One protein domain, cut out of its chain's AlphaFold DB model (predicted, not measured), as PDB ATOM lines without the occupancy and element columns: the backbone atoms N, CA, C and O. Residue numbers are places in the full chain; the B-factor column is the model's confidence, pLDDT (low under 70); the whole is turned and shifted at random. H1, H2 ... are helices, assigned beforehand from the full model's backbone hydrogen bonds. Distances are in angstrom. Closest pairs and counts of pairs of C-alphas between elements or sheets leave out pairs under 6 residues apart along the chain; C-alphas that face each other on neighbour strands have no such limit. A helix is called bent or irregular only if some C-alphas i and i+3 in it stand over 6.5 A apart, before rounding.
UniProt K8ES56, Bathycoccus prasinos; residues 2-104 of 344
ATOM      1  N   GLY A   2      13.206 -13.644  26.136       84.38
ATOM      2  CA  GLY A   2      11.740 -13.535  25.983       84.38
ATOM      3  C   GLY A   2      11.074 -14.550  25.043       84.38
ATOM      4  O   GLY A   2      10.294 -15.391  25.480       84.38
ATOM      5  N   SER A   3      11.435 -14.533  23.757       80.56
ATOM      6  CA  SER A   3      10.887 -15.459  22.749       80.56
ATOM      7  C   SER A   3      11.100 -16.937  23.094       80.56
ATOM      8  O   SER A   3      10.190 -17.751  22.941       80.56
ATOM      9  N   ARG A   4      12.287 -17.283  23.604       84.25
ATOM     10  CA  ARG A   4      12.636 -18.650  24.006       84.25
ATOM     11  C   ARG A   4      11.780 -19.119  25.182       84.25
ATOM     12  O   ARG A   4      11.301 -20.241  25.151       84.25
ATOM     13  N   LEU A   5      11.528 -18.268  26.175       86.38
ATOM     14  CA  LEU A   5      10.659 -18.604  27.309       86.38
ATOM     15  C   LEU A   5       9.200 -18.789  26.892       86.38
ATOM     16  O   LEU A   5       8.571 -19.760  27.302       86.38
ATOM     17  N   PHE A   6       8.680 -17.927  26.014       81.75
ATOM     18  CA  PHE A   6       7.335 -18.106  25.461       81.75
ATOM     19  C   PHE A   6       7.170 -19.442  24.735       81.75
ATOM     20  O   PHE A   6       6.100 -20.052  24.817       81.75
ATOM     21  N   PHE A   7       8.228 -19.877  24.050       79.25
ATOM     22  CA  PHE A   7       8.287 -21.139  23.332       79.25
ATOM     23  C   PHE A   7       8.416 -22.342  24.270       79.25
ATOM     24  O   PHE A   7       7.617 -23.269  24.176       79.25
ATOM     25  N   LEU A   8       9.359 -22.305  25.215       82.31
ATOM     26  CA  LEU A   8       9.573 -23.386  26.179       82.31
ATOM     27  C   LEU A   8       8.387 -23.551  27.135       82.31
ATOM     28  O   LEU A   8       8.093 -24.668  27.547       82.31
ATOM     29  N   GLY A   9       7.665 -22.472  27.446       83.88
ATOM     30  CA  GLY A   9       6.437 -22.544  28.231       83.88
ATOM     31  C   GLY A   9       5.413 -23.516  27.628       83.88
ATOM     32  O   GLY A   9       4.815 -24.300  28.356       83.88
ATOM     33  N   ARG A  10       5.328 -23.618  26.293       82.44
ATOM     34  CA  ARG A  10       4.447 -24.592  25.617       82.44
ATOM     35  C   ARG A  10       4.734 -26.042  26.023       82.44
ATOM     36  O   ARG A  10       3.811 -26.852  26.012       82.44
ATOM     37  N   CYS A  11       5.978 -26.370  26.386       85.12
ATOM     38  CA  CYS A  11       6.329 -27.688  26.915       85.12
ATOM     39  C   CYS A  11       5.616 -27.968  28.241       85.12
ATOM     40  O   CYS A  11       5.156 -29.085  28.447       85.12
ATOM     41  N   LEU A  12       5.493 -26.966  29.122       88.38
ATOM     42  CA  LEU A  12       4.770 -27.091  30.394       88.38
ATOM     43  C   LEU A  12       3.295 -27.394  30.147       88.38
ATOM     44  O   LEU A  12       2.740 -28.297  30.770       88.38
ATOM     45  N   THR A  13       2.676 -26.693  29.197       86.00
ATOM     46  CA  THR A  13       1.276 -26.950  28.853       86.00
ATOM     47  C   THR A  13       1.059 -28.335  28.249       86.00
ATOM     48  O   THR A  13       0.147 -29.044  28.671       86.00
ATOM     49  N   GLU A  14       1.871 -28.743  27.270       84.75
ATOM     50  CA  GLU A  14       1.740 -30.078  26.670       84.75
ATOM     51  C   GLU A  14       1.964 -31.175  27.714       84.75
ATOM     52  O   GLU A  14       1.238 -32.169  27.750       84.75
ATOM     53  N   ALA A  15       2.948 -30.999  28.592       86.88
ATOM     54  CA  ALA A  15       3.213 -31.952  29.654       86.88
ATOM     55  C   ALA A  15       2.037 -32.051  30.625       86.88
ATOM     56  O   ALA A  15       1.614 -33.159  30.938       86.88
ATOM     57  N   LEU A  16       1.420 -30.931  31.004       87.50
ATOM     58  CA  LEU A  16       0.208 -30.959  31.817       87.50
ATOM     59  C   LEU A  16      -0.950 -31.680  31.105       87.50
ATOM     60  O   LEU A  16      -1.587 -32.546  31.697       87.50
ATOM     61  N   ASN A  17      -1.183 -31.385  29.822       84.31
ATOM     62  CA  ASN A  17      -2.224 -32.038  29.019       84.31
ATOM     63  C   ASN A  17      -2.006 -33.545  28.855       84.31
ATOM     64  O   ASN A  17      -2.966 -34.307  28.785       84.31
ATOM     65  N   SER A  18      -0.747 -33.968  28.784       84.56
ATOM     66  CA  SER A  18      -0.359 -35.370  28.631       84.56
ATOM     67  C   SER A  18      -0.052 -36.066  29.959       84.56
ATOM     68  O   SER A  18       0.362 -37.225  29.933       84.56
ATOM     69  N   GLN A  19      -0.258 -35.386  31.095       88.31
ATOM     70  CA  GLN A  19       0.048 -35.871  32.447       88.31
ATOM     71  C   GLN A  19       1.503 -36.351  32.597       88.31
ATOM     72  O   GLN A  19       1.794 -37.399  33.170       88.31
ATOM     73  N   ARG A  20       2.438 -35.581  32.040       87.62
ATOM     74  CA  ARG A  20       3.877 -35.855  32.034       87.62
ATOM     75  C   ARG A  20       4.635 -34.802  32.824       87.62
ATOM     76  O   ARG A  20       4.211 -33.660  32.960       87.62
ATOM     77  N   VAL A  21       5.805 -35.198  33.308       90.25
ATOM     78  CA  VAL A  21       6.770 -34.277  33.908       90.25
ATOM     79  C   VAL A  21       7.647 -33.685  32.808       90.25
ATOM     80  O   VAL A  21       8.104 -34.410  31.923       90.25
ATOM     81  N   VAL A  22       7.901 -32.374  32.867       90.00
ATOM     82  CA  VAL A  22       8.879 -31.719  31.987       90.00
ATOM     83  C   VAL A  22      10.272 -31.842  32.580       90.00
ATOM     84  O   VAL A  22      10.500 -31.505  33.746       90.00
ATOM     85  N   VAL A  23      11.210 -32.257  31.737       88.31
ATOM     86  CA  VAL A  23      12.645 -32.220  32.005       88.31
ATOM     87  C   VAL A  23      13.304 -31.477  30.847       88.31
ATOM     88  O   VAL A  23      13.052 -31.789  29.684       88.31
ATOM     89  N   LEU A  24      14.118 -30.469  31.157       86.00
ATOM     90  CA  LEU A  24      14.884 -29.739  30.147       86.00
ATOM     91  C   LEU A  24      16.053 -30.610  29.669       86.00
ATOM     92  O   LEU A  24      16.834 -31.092  30.490       86.00
ATOM     93  N   SER A  25      16.177 -30.811  28.353       84.31
ATOM     94  CA  SER A  25      17.311 -31.543  27.778       84.31
ATOM     95  C   SER A  25      18.616 -30.753  27.943       84.31
ATOM     96  O   SER A  25      18.612 -29.527  28.072       84.31
ATOM     97  N   ASN A  26      19.755 -31.449  27.924       82.94
ATOM     98  CA  ASN A  26      21.083 -30.817  27.952       82.94
ATOM     99  C   ASN A  26      21.560 -30.359  26.561       82.94
ATOM    100  O   ASN A  26      22.679 -29.878  26.426       82.94
ATOM    101  N   GLU A  27      20.721 -30.490  25.531       79.00
ATOM    102  CA  GLU A  27      21.065 -30.151  24.144       79.00
ATOM    103  C   GLU A  27      21.291 -28.645  23.952       79.00
ATOM    104  O   GLU A  27      22.047 -28.231  23.080       79.00
ATOM    105  N   LEU A  28      20.657 -27.812  24.786       77.25
ATOM    106  CA  LEU A  28      20.791 -26.358  24.751       77.25
ATOM    107  C   LEU A  28      21.234 -25.831  26.119       77.25
ATOM    108  O   LEU A  28      20.422 -25.298  26.878       77.25
ATOM    109  N   LEU A  29      22.534 -25.926  26.418       83.31
ATOM    110  CA  LEU A  29      23.134 -25.391  27.656       83.31
ATOM    111  C   LEU A  29      22.780 -23.915  27.893       83.31
ATOM    112  O   LEU A  29      22.455 -23.523  29.008       83.31
ATOM    113  N   SER A  30      22.699 -23.125  26.820       83.62
ATOM    114  CA  SER A  30      22.259 -21.724  26.873       83.62
ATOM    115  C   SER A  30      20.871 -21.520  27.500       83.62
ATOM    116  O   SER A  30      20.599 -20.461  28.061       83.62
ATOM    117  N   THR A  31      19.975 -22.508  27.414       86.56
ATOM    118  CA  THR A  31      18.665 -22.478  28.081       86.56
ATOM    119  C   THR A  31      18.795 -22.704  29.584       86.56
ATOM    120  O   THR A  31      18.113 -22.025  30.347       86.56
ATOM    121  N   HIS A  32      19.679 -23.610  30.010       89.00
ATOM    122  CA  HIS A  32      19.971 -23.831  31.430       89.00
ATOM    123  C   HIS A  32      20.611 -22.599  32.056       89.00
ATOM    124  O   HIS A  32      20.162 -22.157  33.107       89.00
ATOM    125  N   ASP A  33      21.581 -21.986  31.375       90.75
ATOM    126  CA  ASP A  33      22.217 -20.753  31.842       90.75
ATOM    127  C   ASP A  33      21.195 -19.622  32.002       90.75
ATOM    128  O   ASP A  33      21.143 -18.972  33.045       90.75
ATOM    129  N   MET A  34      20.328 -19.433  31.002       91.00
ATOM    130  CA  MET A  34      19.241 -18.447  31.028       91.00
ATOM    131  C   MET A  34      18.273 -18.674  32.196       91.00
ATOM    132  O   MET A  34      17.764 -17.713  32.766       91.00
ATOM    133  N   LEU A  35      18.001 -19.936  32.535       93.12
ATOM    134  CA  LEU A  35      17.081 -20.322  33.603       93.12
ATOM    135  C   LEU A  35      17.758 -20.492  34.967       93.12
ATOM    136  O   LEU A  35      17.068 -20.728  35.955       93.12
ATOM    137  N   SER A  36      19.080 -20.352  35.051       95.06
ATOM    138  CA  SER A  36      19.843 -20.581  36.279       95.06
ATOM    139  C   SER A  36      19.406 -19.747  37.501       95.06
ATOM    140  O   SER A  36      19.509 -20.290  38.607       95.06
ATOM    141  N   PRO A  37      18.846 -18.522  37.374       97.19
ATOM    142  CA  PRO A  37      18.298 -17.765  38.509       97.19
ATOM    143  C   PRO A  37      16.936 -18.286  39.005       97.19
ATOM    144  O   PRO A  37      16.462 -17.916  40.077       97.19
ATOM    145  N   PHE A  38      16.284 -19.167  38.245       96.81
ATOM    146  CA  PHE A  38      14.946 -19.670  38.538       96.81
ATOM    147  C   PHE A  38      14.981 -21.122  39.016       96.81
ATOM    148  O   PHE A  38      15.902 -21.889  38.728       96.81
ATOM    149  N   LYS A  39      13.971 -21.512  39.794       96.00
ATOM    150  CA  LYS A  39      13.781 -22.890  40.251       96.00
ATOM    151  C   LYS A  39      13.574 -23.807  39.047       96.00
ATOM    152  O   LYS A  39      12.952 -23.423  38.056       96.00
ATOM    153  N   SER A  40      14.050 -25.045  39.163       92.88
ATOM    154  CA  SER A  40      13.760 -26.069  38.166       92.88
ATOM    155  C   SER A  40      12.248 -26.255  38.012       92.88
ATOM    156  O   SER A  40      11.451 -26.058  38.936       92.88
ATOM    157  N   TRP A  41      11.832 -26.624  36.804       92.25
ATOM    158  CA  TRP A  41      10.419 -26.846  36.498       92.25
ATOM    159  C   TRP A  41       9.878 -28.144  37.079       92.25
ATOM    160  O   TRP A  41       8.673 -28.336  37.131       92.25
ATOM    161  N   SER A  42      10.749 -29.042  37.513       89.94
ATOM    162  CA  SER A  42      10.375 -30.233  38.253       89.94
ATOM    163  C   SER A  42      11.527 -30.653  39.161       89.94
ATOM    164  O   SER A  42      12.651 -30.155  39.036       89.94
ATOM    165  N   ASN A  43      11.232 -31.571  40.076       89.62
ATOM    166  CA  ASN A  43      12.247 -32.258  40.873       89.62
ATOM    167  C   ASN A  43      12.812 -33.486  40.135       89.62
ATOM    168  O   ASN A  43      13.681 -34.163  40.671       89.62
ATOM    169  N   CYS A  44      12.318 -33.786  38.928       88.06
ATOM    170  CA  CYS A  44      12.817 -34.876  38.103       88.06
ATOM    171  C   CYS A  44      13.950 -34.388  37.197       88.06
ATOM    172  O   CYS A  44      13.955 -33.265  36.693       88.06
ATOM    173  N   SER A  45      14.889 -35.281  36.938       84.88
ATOM    174  CA  SER A  45      16.068 -35.078  36.112       84.88
ATOM    175  C   SER A  45      16.133 -36.123  34.999       84.88
ATOM    176  O   SER A  45      15.405 -37.116  35.005       84.88
ATOM    177  N   LEU A  46      17.053 -35.947  34.047       80.19
ATOM    178  CA  LEU A  46      17.313 -36.966  33.023       80.19
ATOM    179  C   LEU A  46      17.857 -38.279  33.616       80.19
ATOM    180  O   LEU A  46      17.740 -39.320  32.979       80.19
ATOM    181  N   LYS A  47      18.419 -38.261  34.834       83.56
ATOM    182  CA  LYS A  47      18.903 -39.477  35.508       83.56
ATOM    183  C   LYS A  47      17.745 -40.355  35.988       83.56
ATOM    184  O   LYS A  47      17.808 -41.572  35.852       83.56
ATOM    185  N   ASP A  48      16.648 -39.739  36.432       79.56
ATOM    186  CA  ASP A  48      15.431 -40.441  36.878       79.56
ATOM    187  C   ASP A  48      14.718 -41.184  35.740       79.56
ATOM    188  O   ASP A  48      13.847 -42.026  35.961       79.56
ATOM    189  N   VAL A  49      15.090 -40.856  34.504       70.44
ATOM    190  CA  VAL A  49      14.562 -41.451  33.284       70.44
ATOM    191  C   VAL A  49      15.302 -42.740  32.908       70.44
ATOM    192  O   VAL A  49      14.679 -43.671  32.403       70.44
ATOM    193  N   GLN A  50      16.612 -42.815  33.167       64.50
ATOM    194  CA  GLN A  50      17.465 -43.939  32.756       64.50
ATOM    195  C   GLN A  50      17.215 -45.221  33.565       64.50
ATOM    196  O   GLN A  50      17.473 -46.312  33.070       64.50
ATOM    197  N   SER A  51      16.649 -45.116  34.769       59.88
ATOM    198  CA  SER A  51      16.395 -46.258  35.660       59.88
ATOM    199  C   SER A  51      15.192 -47.131  35.269       59.88
ATOM    200  O   SER A  51      14.871 -48.081  35.979       59.88
ATOM    201  N   LYS A  52      14.481 -46.824  34.173       55.41
ATOM    202  CA  LYS A  52      13.251 -47.531  33.774       55.41
ATOM    203  C   LYS A  52      13.331 -47.977  32.309       55.41
ATOM    204  O   LYS A  52      12.975 -47.226  31.408       55.41
ATOM    205  N   GLU A  53      13.727 -49.231  32.095       51.53
ATOM    206  CA  GLU A  53      14.078 -49.894  30.817       51.53
ATOM    207  C   GLU A  53      13.040 -49.858  29.669       51.53
ATOM    208  O   GLU A  53      13.318 -50.306  28.557       51.53
ATOM    209  N   LYS A  54      11.838 -49.298  29.858       57.34
ATOM    210  CA  LYS A  54      10.851 -49.186  28.771       57.34
ATOM    211  C   LYS A  54      11.058 -47.887  27.984       57.34
ATOM    212  O   LYS A  54      10.559 -46.833  28.381       57.34
ATOM    213  N   LYS A  55      11.706 -48.002  26.813       56.12
ATOM    214  CA  LYS A  55      11.963 -46.958  25.786       56.12
ATOM    215  C   LYS A  55      10.775 -46.029  25.438       56.12
ATOM    216  O   LYS A  55      10.995 -44.988  24.834       56.12
ATOM    217  N   SER A  56       9.535 -46.344  25.824       60.72
ATOM    218  CA  SER A  56       8.329 -45.562  25.496       60.72
ATOM    219  C   SER A  56       7.968 -44.428  26.476       60.72
ATOM    220  O   SER A  56       6.992 -43.711  26.244       60.72
ATOM    221  N   ARG A  57       8.697 -44.238  27.590       73.19
ATOM    222  CA  ARG A  57       8.304 -43.248  28.621       73.19
ATOM    223  C   ARG A  57       8.759 -41.816  28.341       73.19
ATOM    224  O   ARG A  57       8.112 -40.889  28.830       73.19
ATOM    225  N   ILE A  58       9.799 -41.621  27.534       77.88
ATOM    226  CA  ILE A  58      10.290 -40.295  27.138       77.88
ATOM    227  C   ILE A  58       9.605 -39.881  25.845       77.88
ATOM    228  O   ILE A  58       9.640 -40.615  24.861       77.88
ATOM    229  N   ARG A  59       9.027 -38.683  25.832       80.06
ATOM    230  CA  ARG A  59       8.565 -38.048  24.600       80.06
ATOM    231  C   ARG A  59       9.401 -36.800  24.384       80.06
ATOM    232  O   ARG A  59       9.277 -35.845  25.147       80.06
ATOM    233  N   TYR A  60      10.240 -36.825  23.357       81.19
ATOM    234  CA  TYR A  60      10.881 -35.612  22.872       81.19
ATOM    235  C   TYR A  60       9.798 -34.719  22.288       81.19
ATOM    236  O   TYR A  60       8.950 -35.171  21.516       81.19
ATOM    237  N   TYR A  61       9.780 -33.471  22.735       75.38
ATOM    238  CA  TYR A  61       8.761 -32.522  22.348       75.38
ATOM    239  C   TYR A  61       9.424 -31.297  21.748       75.38
ATOM    240  O   TYR A  61      10.097 -30.536  22.444       75.38
ATOM    241  N   TYR A  62       9.192 -31.109  20.454       74.06
ATOM    242  CA  TYR A  62       9.521 -29.887  19.749       74.06
ATOM    243  C   TYR A  62       8.266 -29.012  19.728       74.06
ATOM    244  O   TYR A  62       7.257 -29.401  19.140       74.06
ATOM    245  N   PRO A  63       8.276 -27.827  20.359       66.50
ATOM    246  CA  PRO A  63       7.057 -27.030  20.523       66.50
ATOM    247  C   PRO A  63       6.445 -26.449  19.241       66.50
ATOM    248  O   PRO A  63       5.421 -25.768  19.332       66.50
ATOM    249  N   MET A  64       7.059 -26.680  18.074       66.44
ATOM    250  CA  MET A  64       6.472 -26.391  16.759       66.44
ATOM    251  C   MET A  64       5.743 -27.591  16.143       66.44
ATOM    252  O   MET A  64       4.851 -27.378  15.331       66.44
ATOM    253  N   ASP A  65       6.051 -28.818  16.566       64.94
ATOM    254  CA  ASP A  65       5.556 -30.051  15.929       64.94
ATOM    255  C   ASP A  65       4.280 -30.581  16.587       64.94
ATOM    256  O   ASP A  65       3.824 -31.698  16.328       64.94
ATOM    257  N   SER A  66       3.699 -29.809  17.501       62.47
ATOM    258  CA  SER A  66       2.572 -30.299  18.265       62.47
ATOM    259  C   SER A  66       1.287 -30.306  17.442       62.47
ATOM    260  O   SER A  66       0.800 -29.284  16.964       62.47
ATOM    261  N   ILE A  67       0.694 -31.494  17.330       60.59
ATOM    262  CA  ILE A  67      -0.585 -31.737  16.649       60.59
ATOM    263  C   ILE A  67      -1.730 -30.980  17.354       60.59
ATOM    264  O   ILE A  67      -2.760 -30.688  16.745       60.59
ATOM    265  N   SER A  68      -1.549 -30.611  18.631       55.59
ATOM    266  CA  SER A  68      -2.502 -29.789  19.383       55.59
ATOM    267  C   SER A  68      -2.453 -28.296  19.006       55.59
ATOM    268  O   SER A  68      -3.351 -27.548  19.393       55.59
ATOM    269  N   LEU A  69      -1.486 -27.851  18.187       55.22
ATOM    270  CA  LEU A  69      -1.368 -26.475  17.684       55.22
ATOM    271  C   LEU A  69      -2.335 -26.225  16.513       55.22
ATOM    272  O   LEU A  69      -1.921 -25.937  15.391       55.22
ATOM    273  N   LYS A  70      -3.647 -26.293  16.746       54.91
ATOM    274  CA  LYS A  70      -4.612 -25.791  15.757       54.91
ATOM    275  C   LYS A  70      -4.782 -24.288  15.930       54.91
ATOM    276  O   LYS A  70      -5.200 -23.830  16.987       54.91
ATOM    277  N   LYS A  71      -4.487 -23.510  14.887       51.88
ATOM    278  CA  LYS A  71      -4.927 -22.111  14.819       51.88
ATOM    279  C   LYS A  71      -6.456 -22.117  14.767       51.88
ATOM    280  O   LYS A  71      -7.025 -22.709  13.855       51.88
ATOM    281  N   THR A  72      -7.112 -21.498  15.739       54.00
ATOM    282  CA  THR A  72      -8.568 -21.289  15.715       54.00
ATOM    283  C   THR A  72      -8.862 -19.793  15.666       54.00
ATOM    284  O   THR A  72      -7.976 -18.974  15.924       54.00
ATOM    285  N   ASN A  73     -10.096 -19.411  15.332       49.47
ATOM    286  CA  ASN A  73     -10.502 -17.999  15.317       49.47
ATOM    287  C   ASN A  73     -10.372 -17.342  16.705       49.47
ATOM    288  O   ASN A  73     -10.023 -16.165  16.798       49.47
ATOM    289  N   ASP A  74     -10.552 -18.128  17.770       47.84
ATOM    290  CA  ASP A  74     -10.369 -17.708  19.168       47.84
ATOM    291  C   ASP A  74      -8.902 -17.763  19.629       47.84
ATOM    292  O   ASP A  74      -8.561 -17.308  20.720       47.84
ATOM    293  N   MET A  75      -8.022 -18.329  18.800       53.19
ATOM    294  CA  MET A  75      -6.632 -18.631  19.123       53.19
ATOM    295  C   MET A  75      -5.716 -18.217  17.958       53.19
ATOM    296  O   MET A  75      -5.181 -19.061  17.230       53.19
ATOM    297  N   PRO A  76      -5.555 -16.896  17.741       47.22
ATOM    298  CA  PRO A  76      -4.996 -16.350  16.503       47.22
ATOM    299  C   PRO A  76      -3.486 -16.577  16.357       47.22
ATOM    300  O   PRO A  76      -2.966 -16.546  15.237       47.22
ATOM    301  N   ALA A  77      -2.778 -16.843  17.458       54.25
ATOM    302  CA  ALA A  77      -1.404 -17.320  17.411       54.25
ATOM    303  C   ALA A  77      -1.404 -18.828  17.144       54.25
ATOM    304  O   ALA A  77      -1.933 -19.604  17.943       54.25
ATOM    305  N   VAL A  78      -0.774 -19.245  16.039       45.00
ATOM    306  CA  VAL A  78      -0.492 -20.660  15.769       45.00
ATOM    307  C   VAL A  78       0.185 -21.246  17.008       45.00
ATOM    308  O   VAL A  78       1.293 -20.847  17.390       45.00
ATOM    309  N   GLY A  79      -0.515 -22.163  17.669       54.62
ATOM    310  CA  GLY A  79       0.038 -22.883  18.798       54.62
ATOM    311  C   GLY A  79      -0.061 -22.221  20.168       54.62
ATOM    312  O   GLY A  79       0.799 -22.451  21.020       54.62
ATOM    313  N   ALA A  80      -1.084 -21.405  20.412       61.72
ATOM    314  CA  ALA A  80      -1.515 -21.215  21.791       61.72
ATOM    315  C   ALA A  80      -2.003 -22.573  22.330       61.72
ATOM    316  O   ALA A  80      -2.811 -23.260  21.718       61.72
ATOM    317  N   LEU A  81      -1.413 -23.015  23.433       67.50
ATOM    318  CA  LEU A  81      -1.831 -24.212  24.143       67.50
ATOM    319  C   LEU A  81      -2.311 -23.748  25.508       67.50
ATOM    320  O   LEU A  81      -1.640 -22.945  26.157       67.50
ATOM    321  N   TYR A  82      -3.456 -24.257  25.938       74.88
ATOM    322  CA  TYR A  82      -3.889 -24.188  27.325       74.88
ATOM    323  C   TYR A  82      -4.642 -25.476  27.681       74.88
ATOM    324  O   TYR A  82      -5.221 -26.115  26.794       74.88
ATOM    325  N   PRO A  83      -4.638 -25.906  28.951       76.19
ATOM    326  CA  PRO A  83      -5.363 -27.093  29.364       76.19
ATOM    327  C   PRO A  83      -6.866 -26.885  29.288       76.19
ATOM    328  O   PRO A  83      -7.378 -25.850  29.717       76.19
ATOM    329  N   ARG A  84      -7.598 -27.907  28.822       73.06
ATOM    330  CA  ARG A  84      -9.073 -27.877  28.772       73.06
ATOM    331  C   ARG A  84      -9.688 -27.527  30.130       73.06
ATOM    332  O   ARG A  84     -10.659 -26.779  30.173       73.06
ATOM    333  N   ALA A  85      -9.075 -27.991  31.221       78.00
ATOM    334  CA  ALA A  85      -9.490 -27.692  32.592       78.00
ATOM    335  C   ALA A  85      -9.519 -26.183  32.921       78.00
ATOM    336  O   ALA A  85     -10.259 -25.764  33.804       78.00
ATOM    337  N   PHE A  86      -8.755 -25.359  32.195       81.00
ATOM    338  CA  PHE A  86      -8.679 -23.909  32.390       81.00
ATOM    339  C   PHE A  86      -9.239 -23.109  31.211       81.00
ATOM    340  O   PHE A  86      -9.092 -21.888  31.173       81.00
ATOM    341  N   ALA A  87      -9.925 -23.764  30.270       74.75
ATOM    342  CA  ALA A  87     -10.488 -23.116  29.086       74.75
ATOM    343  C   ALA A  87     -11.424 -21.950  29.426       74.75
ATOM    344  O   ALA A  87     -11.413 -20.920  28.756       74.75
ATOM    345  N   SER A  88     -12.197 -22.086  30.505       73.88
ATOM    346  CA  SER A  88     -13.116 -21.048  30.979       73.88
ATOM    347  C   SER A  88     -12.410 -19.783  31.472       73.88
ATOM    348  O   SER A  88     -13.016 -18.720  31.448       73.88
ATOM    349  N   ARG A  89     -11.140 -19.868  31.888       75.06
ATOM    350  CA  ARG A  89     -10.345 -18.711  32.334       75.06
ATOM    351  C   ARG A  89      -9.647 -17.998  31.178       75.06
ATOM    352  O   ARG A  89      -9.233 -16.854  31.322       75.06
ATOM    353  N   GLY A  90      -9.563 -18.642  30.017       76.38
ATOM    354  CA  GLY A  90      -8.984 -18.056  28.820       76.38
ATOM    355  C   GLY A  90      -7.463 -18.202  28.717       76.38
ATOM    356  O   GLY A  90      -6.757 -18.551  29.666       76.38
ATOM    357  N   TYR A  91      -6.959 -17.943  27.512       77.81
ATOM    358  CA  TYR A  91      -5.561 -18.147  27.142       77.81
ATOM    359  C   TYR A  91      -4.612 -17.205  27.884       77.81
ATOM    360  O   TYR A  91      -3.565 -17.646  28.353       77.81
ATOM    361  N   TRP A  92      -4.982 -15.927  28.010       79.44
ATOM    362  CA  TRP A  92      -4.148 -14.933  28.688       79.44
ATOM    363  C   TRP A  92      -3.893 -15.326  30.142       79.44
ATOM    364  O   TRP A  92      -2.745 -15.402  30.569       79.44
ATOM    365  N   TRP A  93      -4.964 -15.696  30.854       85.69
ATOM    366  CA  TRP A  93      -4.879 -16.172  32.228       85.69
ATOM    367  C   TRP A  93      -3.924 -17.348  32.368       85.69
ATOM    368  O   TRP A  93      -3.015 -17.330  33.197       85.69
ATOM    369  N   TRP A  94      -4.123 -18.363  31.525       86.19
ATOM    370  CA  TRP A  94      -3.294 -19.557  31.538       86.19
ATOM    371  C   TRP A  94      -1.827 -19.222  31.271       86.19
ATOM    372  O   TRP A  94      -0.936 -19.708  31.967       86.19
ATOM    373  N   LYS A  95      -1.568 -18.357  30.289       87.69
ATOM    374  CA  LYS A  95      -0.207 -17.984  29.929       87.69
ATOM    375  C   LYS A  95       0.503 -17.253  31.063       87.69
ATOM    376  O   LYS A  95       1.690 -17.498  31.268       87.69
ATOM    377  N   SER A  96      -0.214 -16.438  31.836       90.56
ATOM    378  CA  SER A  96       0.341 -15.814  33.037       90.56
ATOM    379  C   SER A  96       0.753 -16.854  34.078       90.56
ATOM    380  O   SER A  96       1.861 -16.781  34.600       90.56
ATOM    381  N   GLN A  97      -0.077 -17.874  34.324       92.06
ATOM    382  CA  GLN A  97       0.270 -18.964  35.248       92.06
ATOM    383  C   GLN A  97       1.490 -19.760  34.772       92.06
ATOM    384  O   GLN A  97       2.388 -20.061  35.555       92.06
ATOM    385  N   GLU A  98       1.540 -20.074  33.477       92.06
ATOM    386  CA  GLU A  98       2.640 -20.818  32.865       92.06
ATOM    387  C   GLU A  98       3.975 -20.070  33.006       92.06
ATOM    388  O   GLU A  98       4.973 -20.654  33.431       92.06
ATOM    389  N   ILE A  99       3.994 -18.770  32.691       93.38
ATOM    390  CA  ILE A  99       5.201 -17.945  32.800       93.38
ATOM    391  C   ILE A  99       5.614 -17.759  34.262       93.38
ATOM    392  O   ILE A  99       6.795 -17.917  34.575       93.38
ATOM    393  N   THR A 100       4.667 -17.511  35.168       95.38
ATOM    394  CA  THR A 100       4.950 -17.398  36.606       95.38
ATOM    395  C   THR A 100       5.545 -18.687  37.164       95.38
ATOM    396  O   THR A 100       6.511 -18.636  37.920       95.38
ATOM    397  N   TYR A 101       5.037 -19.854  36.756       94.94
ATOM    398  CA  TYR A 101       5.614 -21.144  37.134       94.94
ATOM    399  C   TYR A 101       7.037 -21.327  36.589       94.94
ATOM    400  O   TYR A 101       7.937 -21.769  37.314       94.94
ATOM    401  N   ALA A 102       7.241 -20.987  35.313       93.94
ATOM    402  CA  ALA A 102       8.516 -21.142  34.625       93.94
ATOM    403  C   ALA A 102       9.623 -20.247  35.203       93.94
ATOM    404  O   ALA A 102      10.794 -20.624  35.144       93.94
ATOM    405  N   LEU A 103       9.250 -19.086  35.750       95.94
ATOM    406  CA  LEU A 103      10.152 -18.040  36.236       95.94
ATOM    407  C   LEU A 103      10.071 -17.844  37.755       95.94
ATOM    408  O   LEU A 103      10.279 -16.742  38.257       95.94
ATOM    409  N   ARG A 104       9.798 -18.913  38.513       97.06
ATOM    410  CA  ARG A 104       9.859 -18.876  39.985       97.06
ATOM    411  C   ARG A 104      11.299 -18.611  40.429       97.06
ATOM    412  O   ARG A 104      12.142 -19.477  40.196       97.06
TER     413      ARG A 104
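What this domain is: This is residues 2 to 104 of the 344 residues of a protein of Bathycoccus prasinos (UniProt K8ES56). Helix H1 runs through the middle, and the last part of H5 crosses it; short H2 and H3 lie out to one side and H4 to the other, with residues 51 to 56 sticking out. The 103 printed residues hold five named helices, H1 to H5, and no named strand: all helix, though 45 residues are in helices. The whole is compact, radius of gyration of the C-alphas 14.3 A, spanning 43 by 32 by 21 A.

Where its parts are: Find C-alpha 2 at (11.740, -13.535, 25.983); from there H1, residues 2 to 17, runs 23.4 A. H5, residues 91 to 102, runs 16.2 A to (8.516, -21.142, 34.625). Look for H2 at 29 to 35, H3 at 47 to 50 and H4, irregular with C-alphas 85 and 88 7.7 A apart, at 84 to 89.

How they stand to each other: H1 touches H5, whose residues 98 to 102 alone take part, about perpendicular at 81 degrees; the closest C-alphas, Gly 9 and Glu 98, are 6.2 A apart. H2 is near H1, with 6 pairs of C-alphas within 10 A. H4 is close to H5 but not clearly touching, C-alphas Phe 86 and Trp 94 being closest at 7.0 A. H3 is apart from H1. In H2 and H5 every O i to N i+4 pair is within hydrogen-bond range, in H1 9 of 12, in H4 0 of 2, with 2 of 3 O i to N i+3 pairs; H3 is too short for an i+4 pair.

The domain as a whole: The farthest C-alphas, Ser 51 and Asn 73, are 44.0 A apart. The printed part has no cut; the links H1 to H2, H2 to H3 and H3 to H4 are long. Look for pLDDT under 70 at residues 50 to 56 and 63 to 81.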